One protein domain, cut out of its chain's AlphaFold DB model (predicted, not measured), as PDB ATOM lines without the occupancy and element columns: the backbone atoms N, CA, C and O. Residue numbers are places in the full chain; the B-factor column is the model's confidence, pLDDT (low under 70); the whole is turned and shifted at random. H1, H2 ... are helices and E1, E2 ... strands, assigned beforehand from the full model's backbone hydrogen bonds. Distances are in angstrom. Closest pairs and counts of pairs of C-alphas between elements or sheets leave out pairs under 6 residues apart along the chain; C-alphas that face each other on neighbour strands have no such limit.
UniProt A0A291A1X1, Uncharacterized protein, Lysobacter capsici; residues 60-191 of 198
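What this domain is: This is residues 60 to 191 of the 198 residues of an uncharacterized protein of Lysobacter capsici (UniProt A0A291A1X1). A twisted sheet of five strands, E1 E8 E7 E6 E5, curls round the helix H2, and a small three-stranded sheet, E2 E3 E4, stands face to face with it as a sandwich, the strands crossed at 42 degrees. The short helix H1 sits beside both sheets, and E9 trails after H2. The printed part has 132 residues, with two named helices and nine named strands in the order E1 H1 E2 E3 E4 E5 E6 E7 E8 H2 E9; the class is mixed, helices and strands. The sheets, E1 E8 E7 E6 E5 and E2 E3 E4, are antiparallel. The whole is compact, with a radius of gyration of the C-alphas of 14.8 A and spans of 42 by 31 by 22 A.

Where its parts are: Find C-alpha 66 at (33.943, -19.723, 15.610); from there E1 runs to residue 73, 20.4 A. H1 follows at residues 76 to 81, 9.0 A, then E2 at 84 to 86, 7.3 A, E3 at 104 to 107, 10.2 A, and E4 at 112 to 114, 6.8 A. Read on through E5, residues 116 to 120, 12.6 A, E6, 123 to 132, 25.7 A, and E7, 144 to 153, 29.1 A. E8, residues 157 to 167, covers 31.2 A and ends at C-alpha 167 (38.246, -9.238, 20.645). H2 takes residues 177 to 185, 12.3 A, and E9, 187 to 190, 10.0 A, ends at C-alpha 190 (18.688, -22.081, -4.097).

How they stand to each other: Look first at edge strand E1 beside E8: N 71 and O 160 are 2.8 A apart. E5 to E8 form a meander, each strand the antiparallel neighbour of the one before; look at N 159 and O 151 for E8 and E7, 2.8 A, N 146 and O 130 for E7 and E6, 2.8 A, and N 118 and O 125 for E6 and E5, 2.8 A. E2, E3 and E4 make a second meander, with N 85 and O 105 at 3.0 A and N 106 and O 113 at 2.9 A. Between the sheets, the closest C-alphas of E4 and E6 are those of Tyr 113 and Ala 128, 6.6 A. E4 runs on into E5 at 52 degrees. H1 only grazes each sheet. H2 is on the large sheet; the closest C-alphas of H2 and E5 are those of Asn 185 and Leu 120, 5.8 A. In H2 every O i to N i+4 pair is within hydrogen-bond range, in H1 1 of 2. E9 pairs with no named strand.

The domain as a whole: The C-alphas of Lys 62 and Gly 96 are the two farthest apart, 44.5 A. The printed part has no cut. The long links are E2 to E3 and E6 to E7. Look for pLDDT under 70 at residues 95 to 101, 135 to 138 and 191; the mean of the printed part is 88.9.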
ATOM      1  N   LEU A  60      37.797 -19.754  12.264       93.50
ATOM      2  CA  LEU A  60      39.180 -19.401  11.943       93.50
ATOM      3  C   LEU A  60      39.981 -20.678  11.693       93.50
ATOM      4  O   LEU A  60      40.081 -21.521  12.580       93.50
ATOM      5  N   LYS A  61      40.617 -20.818  10.524       94.25
ATOM      6  CA  LYS A  61      41.406 -22.022  10.202       94.25
ATOM      7  C   LYS A  61      42.522 -22.293  11.210       94.25
ATOM      8  O   LYS A  61      42.800 -23.446  11.509       94.25
ATOM      9  N   LYS A  62      43.164 -21.235  11.717       91.62
ATOM     10  CA  LYS A  62      44.320 -21.346  12.617       91.62
ATOM     11  C   LYS A  62      43.949 -21.916  13.988       91.62
ATOM     12  O   LYS A  62      44.714 -22.701  14.531       91.62
ATOM     13  N   SER A  63      42.816 -21.499  14.556       90.06
ATOM     14  CA  SER A  63      42.427 -21.860  15.928       90.06
ATOM     15  C   SER A  63      41.227 -22.804  16.009       90.06
ATOM     16  O   SER A  63      40.968 -23.359  17.068       90.06
ATOM     17  N   GLY A  64      40.458 -22.960  14.930       90.25
ATOM     18  CA  GLY A  64      39.177 -23.669  14.937       90.25
ATOM     19  C   GLY A  64      38.057 -22.935  15.686       90.25
ATOM     20  O   GLY A  64      36.942 -23.448  15.758       90.25
ATOM     21  N   GLN A  65      38.323 -21.743  16.230       89.75
ATOM     22  CA  GLN A  65      37.328 -20.936  16.935       89.75
ATOM     23  C   GLN A  65      36.287 -20.392  15.958       89.75
ATOM     24  O   GLN A  65      36.622 -20.018  14.831       89.75
ATOM     25  N   ARG A  66      35.025 -20.323  16.395       91.06
ATOM     26  CA  ARG A  66      33.943 -19.723  15.610       91.06
ATOM     27  C   ARG A  66      34.197 -18.227  15.453       91.06
ATOM     28  O   ARG A  66      34.443 -17.545  16.436       91.06
ATOM     29  N   VAL A  67      34.137 -17.745  14.215       93.69
ATOM     30  CA  VAL A  67      34.273 -16.317  13.884       93.69
ATOM     31  C   VAL A  67      32.941 -15.683  13.511       93.69
ATOM     32  O   VAL A  67      32.782 -14.478  13.626       93.69
ATOM     33  N   GLY A  68      31.969 -16.482  13.075       94.25
ATOM     34  CA  GLY A  68      30.655 -15.959  12.749       94.25
ATOM     35  C   GLY A  68      29.761 -16.960  12.049       94.25
ATOM     36  O   GLY A  68      30.013 -18.174  12.049       94.25
ATOM     37  N   MET A  69      28.690 -16.442  11.470       94.75
ATOM     38  CA  MET A  69      27.688 -17.216  10.756       94.75
ATOM     39  C   MET A  69      26.917 -16.379   9.745       94.75
ATOM     40  O   MET A  69      26.774 -15.172   9.914       94.75
ATOM     41  N   VAL A  70      26.362 -17.064   8.747       95.31
ATOM     42  CA  VAL A  70      25.321 -16.535   7.861       95.31
ATOM     43  C   VAL A  70      24.149 -17.499   7.848       95.31
ATOM     44  O   VAL A  70      24.364 -18.713   7.823       95.31
ATOM     45  N   CYS A  71      22.934 -16.968   7.852       94.56
ATOM     46  CA  CYS A  71      21.692 -17.719   7.805       94.56
ATOM     47  C   CYS A  71      20.751 -17.169   6.737       94.56
ATOM     48  O   CYS A  71      20.668 -15.957   6.546       94.56
ATOM     49  N   ALA A  72      20.023 -18.072   6.090       94.25
ATOM     50  CA  ALA A  72      18.789 -17.775   5.375       94.25
ATOM     51  C   ALA A  72      17.618 -18.334   6.184       94.25
ATOM     52  O   ALA A  72      17.706 -19.466   6.669       94.25
ATOM     53  N   SER A  73      16.553 -17.554   6.359       93.50
ATOM     54  CA  SER A  73      15.411 -17.979   7.168       93.50
ATOM     55  C   SER A  73      14.109 -17.266   6.793       93.50
ATOM     56  O   SER A  73      14.127 -16.185   6.205       93.50
ATOM     57  N   SER A  74      12.982 -17.892   7.126       92.19
ATOM     58  CA  SER A  74      11.629 -17.306   7.182       92.19
ATOM     59  C   SER A  74      11.050 -17.304   8.602       92.19
ATOM     60  O   SER A  74       9.922 -16.859   8.820       92.19
ATOM     61  N   ASN A  75      11.808 -17.782   9.592       92.62
ATOM     62  CA  ASN A  75      11.371 -17.823  10.977       92.62
ATOM     63  C   ASN A  75      11.533 -16.439  11.617       92.62
ATOM     64  O   ASN A  75      12.642 -15.978  11.868       92.62
ATOM     65  N   LYS A  76      10.412 -15.772  11.896       88.50
ATOM     66  CA  LYS A  76      10.410 -14.417  12.461       88.50
ATOM     67  C   LYS A  76      10.973 -14.344  13.882       88.50
ATOM     68  O   LYS A  76      11.545 -13.317  14.234       88.50
ATOM     69  N   GLU A  77      10.842 -15.410  14.673       92.25
ATOM     70  CA  GLU A  77      11.388 -15.477  16.037       92.25
ATOM     71  C   GLU A  77      12.915 -15.389  16.015       92.25
ATOM     72  O   GLU A  77      13.498 -14.780  16.902       92.25
ATOM     73  N   PHE A  78      13.560 -15.885  14.953       94.06
ATOM     74  CA  PHE A  78      15.007 -15.772  14.788       94.06
ATOM     75  C   PHE A  78      15.476 -14.310  14.857       94.06
ATOM     76  O   PHE A  78      16.417 -14.008  15.577       94.06
ATOM     77  N   LEU A  79      14.852 -13.378  14.126       94.12
ATOM     78  CA  LEU A  79      15.301 -11.979  14.158       94.12
ATOM     79  C   LEU A  79      15.109 -11.362  15.547       94.12
ATOM     80  O   LEU A  79      16.017 -10.686  16.025       94.12
ATOM     81  N   THR A  80      13.992 -11.667  16.211       92.31
ATOM     82  CA  THR A  80      13.710 -11.220  17.580       92.31
ATOM     83  C   THR A  80      14.743 -11.744  18.581       92.31
ATOM     84  O   THR A  80      15.286 -10.959  19.355       92.31
ATOM     85  N   ASP A  81      15.071 -13.038  18.536       92.44
ATOM     86  CA  ASP A  81      16.048 -13.671  19.435       92.44
ATOM     87  C   ASP A  81      17.471 -13.146  19.214       92.44
ATOM     88  O   ASP A  81      18.278 -13.090  20.142       92.44
ATOM     89  N   PHE A  82      17.779 -12.725  17.986       93.56
ATOM     90  CA  PHE A  82      19.028 -12.048  17.635       93.56
ATOM     91  C   PHE A  82      18.945 -10.515  17.760       93.56
ATOM     92  O   PHE A  82      19.847  -9.814  17.297       93.56
ATOM     93  N   GLY A  83      17.887  -9.998  18.394       94.19
ATOM     94  CA  GLY A  83      17.737  -8.597  18.785       94.19
ATOM     95  C   GLY A  83      17.395  -7.631  17.652       94.19
ATOM     96  O   GLY A  83      17.445  -6.424  17.866       94.19
ATOM     97  N   VAL A  84      17.070  -8.111  16.453       95.81
ATOM     98  CA  VAL A  84      16.754  -7.265  15.294       95.81
ATOM     99  C   VAL A  84      15.287  -6.842  15.335       95.81
ATOM    100  O   VAL A  84      14.390  -7.684  15.363       95.81
ATOM    101  N   SER A  85      15.036  -5.537  15.270       94.06
ATOM    102  CA  SER A  85      13.688  -4.963  15.247       94.06
ATOM    103  C   SER A  85      13.601  -3.729  14.344       94.06
ATOM    104  O   SER A  85      14.610  -3.163  13.923       94.06
ATOM    105  N   SER A  86      12.374  -3.326  14.002       90.56
ATOM    106  CA  SER A  86      12.119  -2.040  13.336       90.56
ATOM    107  C   SER A  86      12.157  -0.893  14.354       90.56
ATOM    108  O   SER A  86      11.524  -0.995  15.404       90.56
ATOM    109  N   GLU A  87      12.826   0.215  14.024       84.75
ATOM    110  CA  GLU A  87      12.794   1.458  14.819       84.75
ATOM    111  C   GLU A  87      11.411   2.123  14.778       84.75
ATOM    112  O   GLU A  87      10.994   2.815  15.706       84.75
ATOM    113  N   VAL A  88      10.680   1.909  13.681       75.00
ATOM    114  CA  VAL A  88       9.366   2.506  13.444       75.00
ATOM    115  C   VAL A  88       8.276   1.468  13.696       75.00
ATOM    116  O   VAL A  88       8.319   0.361  13.155       75.00
ATOM    117  N   GLY A  89       7.256   1.843  14.471       71.31
ATOM    118  CA  GLY A  89       6.096   0.998  14.759       71.31
ATOM    119  C   GLY A  89       6.252   0.163  16.032       71.31
ATOM    120  O   GLY A  89       6.838   0.609  17.011       71.31
ATOM    121  N   ASN A  90       5.681  -1.042  16.041       74.94
ATOM    122  CA  ASN A  90       5.672  -1.960  17.189       74.94
ATOM    123  C   ASN A  90       6.882  -2.919  17.219       74.94
ATOM    124  O   ASN A  90       6.804  -3.974  17.844       74.94
ATOM    125  N   GLY A  91       7.967  -2.592  16.510       76.19
ATOM    126  CA  GLY A  91       9.166  -3.427  16.418       76.19
ATOM    127  C   GLY A  91       9.108  -4.560  15.386       76.19
ATOM    128  O   GLY A  91      10.135  -5.194  15.154       76.19
ATOM    129  N   ASP A  92       7.969  -4.804  14.724       82.44
ATOM    130  CA  ASP A  92       7.854  -5.851  13.699       82.44
ATOM    131  C   ASP A  92       8.655  -5.485  12.435       82.44
ATOM    132  O   ASP A  92       8.323  -4.559  11.692       82.44
ATOM    133  N   VAL A  93       9.706  -6.270  12.174       82.06
ATOM    134  CA  VAL A  93      10.639  -6.117  11.046       82.06
ATOM    135  C   VAL A  93       9.962  -6.287   9.683       82.06
ATOM    136  O   VAL A  93      10.499  -5.808   8.687       82.06
ATOM    137  N   PHE A  94       8.787  -6.921   9.620       81.69
ATOM    138  CA  PHE A  94       8.013  -7.132   8.393       81.69
ATOM    139  C   PHE A  94       6.736  -6.281   8.320       81.69
ATOM    140  O   PHE A  94       6.166  -6.151   7.233       81.69
ATOM    141  N   ALA A  95       6.302  -5.637   9.407       69.56
ATOM    142  CA  ALA A  95       5.168  -4.711   9.369       69.56
ATOM    143  C   ALA A  95       5.557  -3.381   8.707       69.56
ATOM    144  O   ALA A  95       6.650  -2.863   8.918       69.56
ATOM    145  N   GLY A  96       4.669  -2.803   7.897       61.75
ATOM    146  CA  GLY A  96       4.873  -1.464   7.332       61.75
ATOM    147  C   GLY A  96       5.729  -1.406   6.057       61.75
ATOM    148  O   GLY A  96       5.712  -2.341   5.263       61.75
ATOM    149  N   ALA A  97       6.375  -0.249   5.849       57.78
ATOM    150  CA  ALA A  97       6.942   0.295   4.605       57.78
ATOM    151  C   ALA A  97       7.665  -0.707   3.664       57.78
ATOM    152  O   ALA A  97       8.138  -1.759   4.107       57.78
ATOM    153  N   PRO A  98       7.792  -0.378   2.357       65.50
ATOM    154  CA  PRO A  98       8.570  -1.179   1.412       65.50
ATOM    155  C   PRO A  98       9.964  -1.493   1.960       65.50
ATOM    156  O   PRO A  98      10.550  -0.662   2.652       65.50
ATOM    157  N   GLU A  99      10.502  -2.668   1.622       64.44
ATOM    158  CA  GLU A  99      11.806  -3.159   2.102       64.44
ATOM    159  C   GLU A  99      12.932  -2.122   1.982       64.44
ATOM    160  O   GLU A  99      13.802  -2.096   2.836       64.44
ATOM    161  N   SER A 100      12.891  -1.232   0.985       61.09
ATOM    162  CA  SER A 100      13.899  -0.190   0.755       61.09
ATOM    163  C   SER A 100      13.907   0.958   1.772       61.09
ATOM    164  O   SER A 100      14.879   1.703   1.812       61.09
ATOM    165  N   ASN A 101      12.839   1.137   2.558       67.12
ATOM    166  CA  ASN A 101      12.648   2.303   3.434       67.12
ATOM    167  C   ASN A 101      12.521   1.922   4.915       67.12
ATOM    168  O   ASN A 101      12.049   2.723   5.724       67.12
ATOM    169  N   ARG A 102      12.893   0.692   5.281       81.75
ATOM    170  CA  ARG A 102      12.867   0.263   6.683       81.75
ATOM    171  C   ARG A 102      14.042   0.873   7.443       81.75
ATOM    172  O   ARG A 102      15.122   1.035   6.884       81.75
ATOM    173  N   GLN A 103      13.804   1.203   8.706       88.56
ATOM    174  CA  GLN A 103      14.819   1.619   9.672       88.56
ATOM    175  C   GLN A 103      14.932   0.478  10.673       88.56
ATOM    176  O   GLN A 103      13.983   0.218  11.414       88.56
ATOM    177  N   LEU A 104      16.025  -0.277  10.593       93.94
ATOM    178  CA  LEU A 104      16.256  -1.424  11.462       93.94
ATOM    179  C   LEU A 104      17.249  -1.044  12.546       93.94
ATOM    180  O   LEU A 104      18.177  -0.282  12.299       93.94
ATOM    181  N   GLN A 105      17.087  -1.654  13.707       95.88
ATOM    182  CA  GLN A 105      18.035  -1.599  14.804       95.88
ATOM    183  C   GLN A 105      18.329  -3.015  15.298       95.88
ATOM    184  O   GLN A 105      17.544  -3.943  15.088       95.88
ATOM    185  N   VAL A 106      19.457  -3.177  15.979       96.56
ATOM    186  CA  VAL A 106      19.824  -4.413  16.667       96.56
ATOM    187  C   VAL A 106      20.111  -4.124  18.137       96.56
ATOM    188  O   VAL A 106      20.881  -3.227  18.477       96.56
ATOM    189  N   ALA A 107      19.458  -4.871  19.019       94.38
ATOM    190  CA  ALA A 107      19.661  -4.823  20.455       94.38
ATOM    191  C   ALA A 107      20.679  -5.880  20.890       94.38
ATOM    192  O   ALA A 107      20.631  -7.034  20.464       94.38
ATOM    193  N   THR A 108      21.580  -5.482  21.778       91.19
ATOM    194  CA  THR A 108      22.496  -6.371  22.492       91.19
ATOM    195  C   THR A 108      22.109  -6.422  23.966       91.19
ATOM    196  O   THR A 108      21.178  -5.745  24.406       91.19
ATOM    197  N   GLY A 109      22.847  -7.190  24.770       84.88
ATOM    198  CA  GLY A 109      22.651  -7.184  26.220       84.88
ATOM    199  C   GLY A 109      22.929  -5.826  26.883       84.88
ATOM    200  O   GLY A 109      22.617  -5.662  28.058       84.88
ATOM    201  N   SER A 110      23.533  -4.861  26.176       84.25
ATOM    202  CA  SER A 110      23.950  -3.573  26.748       84.25
ATOM    203  C   SER A 110      23.392  -2.341  26.038       84.25
ATOM    204  O   SER A 110      23.314  -1.285  26.663       84.25
ATOM    205  N   SER A 111      23.040  -2.409  24.753       91.69
ATOM    206  CA  SER A 111      22.657  -1.219  23.976       91.69
ATOM    207  C   SER A 111      21.791  -1.551  22.761       91.69
ATOM    208  O   SER A 111      21.634  -2.710  22.388       91.69
ATOM    209  N   MET A 112      21.216  -0.515  22.147       94.75
ATOM    210  CA  MET A 112      20.533  -0.599  20.853       94.75
ATOM    211  C   MET A 112      21.350   0.153  19.807       94.75
ATOM    212  O   MET A 112      21.792   1.273  20.063       94.75
ATOM    213  N   TYR A 113      21.524  -0.459  18.641       96.44
ATOM    214  CA  TYR A 113      22.340   0.068  17.554       96.44
ATOM    215  C   TYR A 113      21.480   0.266  16.307       96.44
ATOM    216  O   TYR A 113      20.953  -0.729  15.796       96.44
ATOM    217  N   PRO A 114      21.340   1.502  15.796       96.06
ATOM    218  CA  PRO A 114      20.701   1.727  14.506       96.06
ATOM    219  C   PRO A 114      21.531   1.065  13.402       96.06
ATOM    220  O   PRO A 114      22.764   1.089  13.434       96.06
ATOM    221  N   MET A 115      20.860   0.455  12.429       96.75
ATOM    222  CA  MET A 115      21.509  -0.202  11.298       96.75
ATOM    223  C   MET A 115      21.523   0.718  10.080       96.75
ATOM    224  O   MET A 115      20.489   1.207   9.625       96.75
ATOM    225  N   GLU A 116      22.700   0.895   9.491       95.31
ATOM    226  CA  GLU A 116      22.867   1.649   8.254       95.31
ATOM    227  C   GLU A 116      22.536   0.771   7.044       95.31
ATOM    228  O   GLU A 116      22.967  -0.380   6.951       95.31
ATOM    229  N   SER A 117      21.782   1.314   6.088       94.12
ATOM    230  CA  SER A 117      21.449   0.610   4.850       94.12
ATOM    231  C   SER A 117      22.500   0.832   3.762       94.12
ATOM    232  O   SER A 117      22.916   1.962   3.506       94.12
ATOM    233  N   THR A 118      22.842  -0.223   3.034       92.94
ATOM    234  CA  THR A 118      23.654  -0.191   1.815       92.94
ATOM    235  C   THR A 118      23.107  -1.182   0.787       92.94
ATOM    236  O   THR A 118      22.246  -1.998   1.107       92.94
ATOM    237  N   VAL A 119      23.583  -1.132  -0.456       92.81
ATOM    238  CA  VAL A 119      23.176  -2.078  -1.506       92.81
ATOM    239  C   VAL A 119      24.330  -3.021  -1.821       92.81
ATOM    240  O   VAL A 119      25.374  -2.581  -2.301       92.81
ATOM    241  N   LEU A 120      24.132  -4.324  -1.593       91.75
ATOM    242  CA  LEU A 120      25.093  -5.384  -1.915       91.75
ATOM    243  C   LEU A 120      24.452  -6.383  -2.874       91.75
ATOM    244  O   LEU A 120      23.390  -6.927  -2.584       91.75
ATOM    245  N   ASN A 121      25.086  -6.617  -4.025       88.12
ATOM    246  CA  ASN A 121      24.581  -7.511  -5.076       88.12
ATOM    247  C   ASN A 121      23.083  -7.301  -5.419       88.12
ATOM    248  O   ASN A 121      22.322  -8.252  -5.583       88.12
ATOM    249  N   GLY A 122      22.643  -6.039  -5.476       88.19
ATOM    250  CA  GLY A 122      21.254  -5.672  -5.781       88.19
ATOM    251  C   GLY A 122      20.252  -5.847  -4.633       88.19
ATOM    252  O   GLY A 122      19.068  -5.592  -4.836       88.19
ATOM    253  N   LEU A 123      20.699  -6.245  -3.440       90.12
ATOM    254  CA  LEU A 123      19.878  -6.342  -2.232       90.12
ATOM    255  C   LEU A 123      20.140  -5.149  -1.314       90.12
ATOM    256  O   LEU A 123      21.296  -4.780  -1.099       90.12
ATOM    257  N   THR A 124      19.084  -4.589  -0.725       93.19
ATOM    258  CA  THR A 124      19.228  -3.669   0.409       93.19
ATOM    259  C   THR A 124      19.650  -4.471   1.634       93.19
ATOM    260  O   THR A 124      18.952  -5.391   2.063       93.19
ATOM    261  N   VAL A 125      20.803  -4.118   2.189       95.31
ATOM    262  CA  VAL A 125      21.388  -4.737   3.371       95.31
ATOM    263  C   VAL A 125      21.530  -3.689   4.459       95.31
ATOM    264  O   VAL A 125      22.112  -2.632   4.241       95.31
ATOM    265  N   TYR A 126      21.025  -4.009   5.636       96.50
ATOM    266  CA  TYR A 126      21.168  -3.240   6.859       96.50
ATOM    267  C   TYR A 126      22.357  -3.781   7.633       96.50
ATOM    268  O   TYR A 126      22.471  -4.997   7.778       96.50
ATOM    269  N   ALA A 127      23.235  -2.919   8.138       97.56
ATOM    270  CA  ALA A 127      24.423  -3.327   8.873       97.56
ATOM    271  C   ALA A 127      24.660  -2.460  10.112       97.56
ATOM    272  O   ALA A 127      24.462  -1.250  10.076       97.56
ATOM    273  N   ALA A 128      25.142  -3.076  11.188       98.00
ATOM    274  CA  ALA A 128      25.638  -2.375  12.364       98.00
ATOM    275  C   ALA A 128      26.872  -3.085  12.919       98.00
ATOM    276  O   ALA A 128      26.961  -4.317  12.899       98.00
ATOM    277  N   ASP A 129      27.807  -2.294  13.437       97.88
ATOM    278  CA  ASP A 129      28.835  -2.789  14.339       97.88
ATOM    279  C   ASP A 129      28.308  -2.662  15.765       97.88
ATOM    280  O   ASP A 129      27.892  -1.583  16.184       97.88
ATOM    281  N   VAL A 130      28.325  -3.766  16.497       96.50
ATOM    282  CA  VAL A 130      27.735  -3.881  17.828       96.50
ATOM    283  C   VAL A 130      28.753  -4.427  18.811       96.50
ATOM    284  O   VAL A 130      29.680  -5.150  18.431       96.50
ATOM    285  N   ASP A 131      28.561  -4.127  20.088       94.25
ATOM    286  CA  ASP A 131      29.226  -4.876  21.141       94.25
ATOM    287  C   ASP A 131      28.722  -6.329  21.157       94.25
ATOM    288  O   ASP A 131      27.560  -6.607  20.863       94.25
ATOM    289  N   CYS A 132      29.597  -7.283  21.461       91.44
ATOM    290  CA  CYS A 132      29.217  -8.686  21.569       91.44
ATOM    291  C   CYS A 132      30.100  -9.455  22.554       91.44
ATOM    292  O   CYS A 132      31.198  -9.024  22.920       91.44
ATOM    293  N   ASP A 133      29.608 -10.622  22.967       87.62
ATOM    294  CA  ASP A 133      30.323 -11.568  23.816       87.62
ATOM    295  C   ASP A 133      30.834 -12.749  22.976       87.62
ATOM    296  O   ASP A 133      30.050 -13.462  22.349       87.62
ATOM    297  N   GLU A 134      32.151 -12.977  22.946       80.31
ATOM    298  CA  GLU A 134      32.726 -14.149  22.263       80.31
ATOM    299  C   GLU A 134      32.473 -15.465  23.018       80.31
ATOM    300  O   GLU A 134      32.565 -16.541  22.422       80.31
ATOM    301  N   GLN A 135      32.227 -15.398  24.328       69.69
ATOM    302  CA  GLN A 135      32.265 -16.559  25.215       69.69
ATOM    303  C   GLN A 135      30.883 -17.142  25.515       69.69
ATOM    304  O   GLN A 135      30.815 -18.266  26.013       69.69
ATOM    305  N   ASN A 136      29.795 -16.440  25.161       63.00
ATOM    306  CA  ASN A 136      28.416 -16.833  25.481       63.00
ATOM    307  C   ASN A 136      28.280 -17.294  26.950       63.00
ATOM    308  O   ASN A 136      27.657 -18.321  27.237       63.00
ATOM    309  N   GLU A 137      28.917 -16.576  27.882       59.50
ATOM    310  CA  GLU A 137      28.811 -16.886  29.309       59.50
ATOM    311  C   GLU A 137      27.397 -16.565  29.823       59.50
ATOM    312  O   GLU A 137      26.654 -15.794  29.220       59.50
ATOM    313  N   ALA A 138      27.021 -17.130  30.978       60.91
ATOM    314  CA  ALA A 138      25.714 -16.878  31.600       60.91
ATOM    315  C   ALA A 138      25.432 -15.383  31.863       60.91
ATOM    316  O   ALA A 138      24.275 -14.985  31.957       60.91
ATOM    317  N   ASN A 139      26.486 -14.565  31.960       71.06
ATOM    318  CA  ASN A 139      26.398 -13.116  32.056       71.06
ATOM    319  C   ASN A 139      27.022 -12.504  30.802       71.06
ATOM    320  O   ASN A 139      28.230 -12.640  30.611       71.06
ATOM    321  N   TYR A 140      26.213 -11.806  30.002       77.00
ATOM    322  CA  TYR A 140      26.675 -11.103  28.808       77.00
ATOM    323  C   TYR A 140      27.791 -10.114  29.157       77.00
ATOM    324  O   TYR A 140      27.606  -9.235  30.006       77.00
ATOM    325  N   LYS A 141      28.939 -10.240  28.486       82.38
ATOM    326  CA  LYS A 141      30.036  -9.274  28.596       82.38
ATOM    327  C   LYS A 141      30.430  -8.757  27.211       82.38
ATOM    328  O   LYS A 141      30.890  -9.559  26.395       82.38
ATOM    329  N   PRO A 142      30.353  -7.437  26.962       86.94
ATOM    330  CA  PRO A 142      30.737  -6.830  25.687       86.94
ATOM    331  C   PRO A 142      32.261  -6.822  25.499       86.94
ATOM    332  O   PRO A 142      32.934  -5.800  25.615       86.94
ATOM    333  N   THR A 143      32.834  -7.999  25.273       90.62
ATOM    334  CA  THR A 143      34.285  -8.222  25.188       90.62
ATOM    335  C   THR A 143      34.818  -8.127  23.767       90.62
ATOM    336  O   THR A 143      36.032  -8.176  23.562       90.62
ATOM    337  N   ALA A 144      33.938  -7.977  22.783       93.62
ATOM    338  CA  ALA A 144      34.273  -7.940  21.374       93.62
ATOM    339  C   ALA A 144      33.368  -6.984  20.595       93.62
ATOM    340  O   ALA A 144      32.335  -6.527  21.087       93.62
ATOM    341  N   THR A 145      33.785  -6.700  19.367       96.56
ATOM    342  CA  THR A 145      32.994  -5.971  18.376       96.56
ATOM    343  C   THR A 145      32.555  -6.950  17.296       96.56
ATOM    344  O   THR A 145      33.392  -7.653  16.721       96.56
ATOM    345  N   CYS A 146      31.262  -6.986  16.991       96.62
ATOM    346  CA  CYS A 146      30.677  -7.828  15.957       96.62
ATOM    347  C   CYS A 146      30.028  -6.987  14.862       96.62
ATOM    348  O   CYS A 146      29.460  -5.940  15.132       96.62
ATOM    349  N   GLN A 147      30.059  -7.476  13.628       97.94
ATOM    350  CA  GLN A 147      29.266  -6.939  12.535       97.94
ATOM    351  C   GLN A 147      28.013  -7.791  12.354       97.94
ATOM    352  O   GLN A 147      28.105  -8.986  12.053       97.94
ATOM    353  N   VAL A 148      26.854  -7.157  12.508       98.12
ATOM    354  CA  VAL A 148      25.544  -7.731  12.204       98.12
ATOM    355  C   VAL A 148      25.072  -7.179  10.871       98.12
ATOM    356  O   VAL A 148      25.182  -5.981  10.621       98.12
ATOM    357  N   MET A 149      24.553  -8.050  10.006       97.94
ATOM    358  CA  MET A 149      23.970  -7.649   8.726       97.94
ATOM    359  C   MET A 149      22.665  -8.396   8.472       97.94
ATOM    360  O   MET A 149      22.572  -9.590   8.761       97.94
ATOM    361  N   VAL A 150      21.676  -7.698   7.919       96.94
ATOM    362  CA  VAL A 150      20.339  -8.218   7.623       96.94
ATOM    363  C   VAL A 150      19.919  -7.762   6.234       96.94
ATOM    364  O   VAL A 150      20.010  -6.580   5.922       96.94
ATOM    365  N   ALA A 151      19.409  -8.672   5.412       94.56
ATOM    366  CA  ALA A 151      18.662  -8.308   4.211       94.56
ATOM    367  C   ALA A 151      17.278  -8.926   4.290       94.56
ATOM    368  O   ALA A 151      17.144 -10.135   4.477       94.56
ATOM    369  N   LEU A 152      16.255  -8.094   4.146       91.69
ATOM    370  CA  LEU A 152      14.878  -8.552   4.078       91.69
ATOM    371  C   LEU A 152      14.572  -8.916   2.632       91.69
ATOM    372  O   LEU A 152      14.958  -8.207   1.706       91.69
ATOM    373  N   LEU A 153      13.938 -10.064   2.458       88.00
ATOM    374  CA  LEU A 153      13.556 -10.607   1.172       88.00
ATOM    375  C   LEU A 153      12.034 -10.720   1.127       88.00
ATOM    376  O   LEU A 153      11.367 -10.955   2.141       88.00
ATOM    377  N   GLY A 154      11.493 -10.688  -0.088       82.25
ATOM    378  CA  GLY A 154      10.062 -10.856  -0.286       82.25
ATOM    379  C   GLY A 154       9.513 -12.133   0.366       82.25
ATOM    380  O   GLY A 154      10.170 -13.183   0.381       82.25
ATOM    381  N   GLN A 155       8.260 -12.032   0.828       83.88
ATOM    382  CA  GLN A 155       7.490 -13.094   1.495       83.88
ATOM    383  C   GLN A 155       7.974 -13.446   2.912       83.88
ATOM    384  O   GLN A 155       7.861 -14.592   3.336       83.88
ATOM    385  N   GLY A 156       8.497 -12.470   3.661       86.50
ATOM    386  CA  GLY A 156       8.890 -12.675   5.063       86.50
ATOM    387  C   GLY A 156      10.172 -13.491   5.238       86.50
ATOM    388  O   GLY A 156      10.433 -14.004   6.322       86.50
ATOM    389  N   ARG A 157      10.957 -13.626   4.166       91.06
ATOM    390  CA  ARG A 157      12.258 -14.297   4.171       91.06
ATOM    391  C   ARG A 157      13.353 -13.274   4.435       91.06
ATOM    392  O   ARG A 157      13.163 -12.083   4.207       91.06
ATOM    393  N   PHE A 158      14.511 -13.719   4.894       93.31
ATOM    394  CA  PHE A 158      15.634 -12.831   5.164       93.31
ATOM    395  C   PHE A 158      16.977 -13.562   5.146       93.31
ATOM    396  O   PHE A 158      17.066 -14.778   5.340       93.31
ATOM    397  N   LEU A 159      18.033 -12.780   4.927       95.50
ATOM    398  CA  LEU A 159      19.415 -13.140   5.213       95.50
ATOM    399  C   LEU A 159      19.849 -12.460   6.506       95.50
ATOM    400  O   LEU A 159      19.542 -11.290   6.726       95.50
ATOM    401  N   TYR A 160      20.612 -13.174   7.321       96.50
ATOM    402  CA  TYR A 160      21.216 -12.663   8.544       96.50
ATOM    403  C   TYR A 160      22.678 -13.089   8.619       96.50
ATOM    404  O   TYR A 160      23.012 -14.228   8.290       96.50
ATOM    405  N   SER A 161      23.554 -12.222   9.117       96.94
ATOM    406  CA  SER A 161      24.896 -12.621   9.527       96.94
ATOM    407  C   SER A 161      25.337 -11.937  10.804       96.94
ATOM    408  O   SER A 161      24.985 -10.783  11.029       96.94
ATOM    409  N   ASN A 162      26.179 -12.625  11.567       96.31
ATOM    410  CA  ASN A 162      26.889 -12.071  12.711       96.31
ATOM    411  C   ASN A 162      28.328 -12.594  12.688       96.31
ATOM    412  O   ASN A 162      28.541 -13.813  12.665       96.31
ATOM    413  N   PHE A 163      29.298 -11.684  12.645       96.56
ATOM    414  CA  PHE A 163      30.724 -11.999  12.641       96.56
ATOM    415  C   PHE A 163      31.470 -11.160  13.661       96.56
ATOM    416  O   PHE A 163      31.357  -9.938  13.660       96.56
ATOM    417  N   VAL A 164      32.322 -11.802  14.450       96.19
ATOM    418  CA  VAL A 164      33.242 -11.102  15.339       96.19
ATOM    419  C   VAL A 164      34.338 -10.448  14.503       96.19
ATOM    420  O   VAL A 164      35.026 -11.125  13.735       96.19
ATOM    421  N   LEU A 165      34.509  -9.136  14.645       96.56
ATOM    422  CA  LEU A 165      35.568  -8.362  13.999       96.56
ATOM    423  C   LEU A 165      36.847  -8.386  14.834       96.56
ATOM    424  O   LEU A 165      37.923  -8.668  14.307       96.56
ATOM    425  N   GLU A 166      36.728  -8.148  16.138       95.38
ATOM    426  CA  GLU A 166      37.856  -8.031  17.061       95.38
ATOM    427  C   GLU A 166      37.441  -8.411  18.483       95.38
ATOM    428  O   GLU A 166      36.354  -8.057  18.934       95.38
ATOM    429  N   ASN A 167      38.334  -9.097  19.197       93.31
ATOM    430  CA  ASN A 167      38.246  -9.238  20.645       93.31
ATOM    431  C   ASN A 167      38.897  -8.012  21.303       93.31
ATOM    432  O   ASN A 167      40.118  -7.862  21.246       93.31
ATOM    433  N   ASN A 168      38.097  -7.174  21.958       92.31
ATOM    434  CA  ASN A 168      38.528  -5.901  22.541       92.31
ATOM    435  C   ASN A 168      39.349  -6.077  23.831       92.31
ATOM    436  O   ASN A 168      40.039  -5.152  24.241       92.31
ATOM    437  N   VAL A 169      39.299  -7.253  24.469       89.50
ATOM    438  CA  VAL A 169      40.090  -7.564  25.677       89.50
ATOM    439  C   VAL A 169      41.528  -7.936  25.317       89.50
ATOM    440  O   VAL A 169      42.476  -7.552  25.995       89.50
ATOM    441  N   THR A 170      41.696  -8.715  24.253       91.31
ATOM    442  CA  THR A 170      42.999  -9.223  23.794       91.31
ATOM    443  C   THR A 170      43.555  -8.447  22.603       91.31
ATOM    444  O   THR A 170      44.643  -8.777  22.133       91.31
ATOM    445  N   HIS A 171      42.805  -7.468  22.084       91.50
ATOM    446  CA  HIS A 171      43.095  -6.723  20.854       91.50
ATOM    447  C   HIS A 171      43.437  -7.639  19.674       91.50
ATOM    448  O   HIS A 171      44.367  -7.394  18.903       91.50
ATOM    449  N   THR A 172      42.734  -8.772  19.586       91.25
ATOM    450  CA  THR A 172      42.991  -9.794  18.570       91.25
ATOM    451  C   THR A 172      41.959  -9.676  17.452       91.25
ATOM    452  O   THR A 172      40.784  -9.986  17.679       91.25
ATOM    453  N   PRO A 173      42.373  -9.305  16.224       93.00
ATOM    454  CA  PRO A 173      41.483  -9.293  15.072       93.00
ATOM    455  C   PRO A 173      40.985 -10.701  14.735       93.00
ATOM    456  O   PRO A 173      41.738 -11.680  14.781       93.00
ATOM    457  N   ARG A 174      39.716 -10.797  14.344       93.75
ATOM    458  CA  ARG A 174      39.023 -12.047  14.012       93.75
ATOM    459  C   ARG A 174      38.612 -12.070  12.541       93.75
ATOM    460  O   ARG A 174      39.175 -12.842  11.764       93.75
ATOM    461  N   ALA A 175      37.683 -11.202  12.145       95.38
ATOM    462  CA  ALA A 175      37.248 -11.009  10.764       95.38
ATOM    463  C   ALA A 175      37.523  -9.582  10.286       95.38
ATOM    464  O   ALA A 175      37.605  -8.642  11.071       95.38
ATOM    465  N   ARG A 176      37.625  -9.406   8.967       96.06
ATOM    466  CA  ARG A 176      37.667  -8.081   8.339       96.06
ATOM    467  C   ARG A 176      36.311  -7.788   7.712       96.06
ATOM    468  O   ARG A 176      35.771  -8.642   7.013       96.06
ATOM    469  N   LYS A 177      35.811  -6.558   7.845       96.00
ATOM    470  CA  LYS A 177      34.565  -6.128   7.179       96.00
ATOM    471  C   LYS A 177      34.577  -6.389   5.672       96.00
ATOM    472  O   LYS A 177      33.603  -6.881   5.122       96.00
ATOM    473  N   ALA A 178      35.702  -6.127   5.006       94.75
ATOM    474  CA  ALA A 178      35.844  -6.369   3.568       94.75
ATOM    475  C   ALA A 178      35.648  -7.848   3.182       94.75
ATOM    476  O   ALA A 178      35.113  -8.144   2.115       94.75
ATOM    477  N   ASP A 179      36.054  -8.772   4.055       94.44
ATOM    478  CA  ASP A 179      35.874 -10.208   3.854       94.44
ATOM    479  C   ASP A 179      34.402 -10.616   4.035       94.44
ATOM    480  O   ASP A 179      33.890 -11.433   3.270       94.44
ATOM    481  N   ILE A 180      33.703  -9.999   4.993       95.75
ATOM    482  CA  ILE A 180      32.264 -10.198   5.223       95.75
ATOM    483  C   ILE A 180      31.455  -9.633   4.047       95.75
ATOM    484  O   ILE A 180      30.619 -10.333   3.487       95.75
ATOM    485  N   ILE A 181      31.754  -8.414   3.594       95.31
ATOM    486  CA  ILE A 181      31.106  -7.794   2.426       95.31
ATOM    487  C   ILE A 181      31.328  -8.639   1.165       95.31
ATOM    488  O   ILE A 181      30.396  -8.862   0.392       95.31
ATOM    489  N   ARG A 182      32.551  -9.150   0.954       93.69
ATOM    490  CA  ARG A 182      32.839 -10.083  -0.146       93.69
ATOM    491  C   ARG A 182      31.967 -11.330  -0.048       93.69
ATOM    492  O   ARG A 182      31.417 -11.744  -1.059       93.69
ATOM    493  N   LEU A 183      31.828 -11.909   1.143       93.19
ATOM    494  CA  LEU A 183      30.966 -13.066   1.351       93.19
ATOM    495  C   LEU A 183      29.511 -12.747   0.969       93.19
ATOM    496  O   LEU A 183      28.922 -13.491   0.192       93.19
ATOM    497  N   TRP A 184      28.975 -11.619   1.446       94.75
ATOM    498  CA  TRP A 184      27.615 -11.153   1.149       94.75
ATOM    499  C   TRP A 184      27.349 -10.961  -0.346       94.75
ATOM    500  O   TRP A 184      26.313 -11.393  -0.844       94.75
ATOM    501  N   ASN A 185      28.310 -10.401  -1.085       93.19
ATOM    502  CA  ASN A 185      28.188 -10.214  -2.534       93.19
ATOM    503  C   ASN A 185      28.084 -11.527  -3.329       93.19
ATOM    504  O   ASN A 185      27.684 -11.503  -4.488       93.19
ATOM    505  N   HIS A 186      28.442 -12.660  -2.725       91.81
ATOM    506  CA  HIS A 186      28.421 -13.979  -3.357       91.81
ATOM    507  C   HIS A 186      27.427 -14.944  -2.689       91.81
ATOM    508  O   HIS A 186      27.473 -16.151  -2.946       91.81
ATOM    509  N   LEU A 187      26.534 -14.444  -1.827       91.44
ATOM    510  CA  LEU A 187      25.450 -15.256  -1.282       91.44
ATOM    511  C   LEU A 187      24.427 -15.546  -2.373       91.44
ATOM    512  O   LEU A 187      23.962 -14.648  -3.075       91.44
ATOM    513  N   THR A 188      24.053 -16.815  -2.483       87.81
ATOM    514  CA  THR A 188      22.986 -17.260  -3.375       87.81
ATOM    515  C   THR A 188      21.994 -18.114  -2.602       87.81
ATOM    516  O   THR A 188      22.345 -18.812  -1.647       87.81
ATOM    517  N   LEU A 189      20.727 -18.022  -2.997       85.00
ATOM    518  CA  LEU A 189      19.638 -18.797  -2.419       85.00
ATOM    519  C   LEU A 189      19.118 -19.759  -3.478       85.00
ATOM    520  O   LEU A 189      18.600 -19.336  -4.513       85.00
ATOM    521  N   SER A 190      19.254 -21.058  -3.223       80.94
ATOM    522  CA  SER A 190      18.688 -22.081  -4.097       80.94
ATOM    523  C   SER A 190      17.291 -22.461  -3.613       80.94
ATOM    524  O   SER A 190      17.131 -23.143  -2.596       80.94
ATOM    525  N   ASN A 191      16.289 -22.135  -4.427       65.06
ATOM    526  CA  ASN A 191      14.937 -22.664  -4.300       65.06
ATOM    527  C   ASN A 191      14.836 -24.011  -5.022       65.06
ATOM    528  O   ASN A 191      14.566 -24.069  -6.221       65.06
TER     529      ASN A 191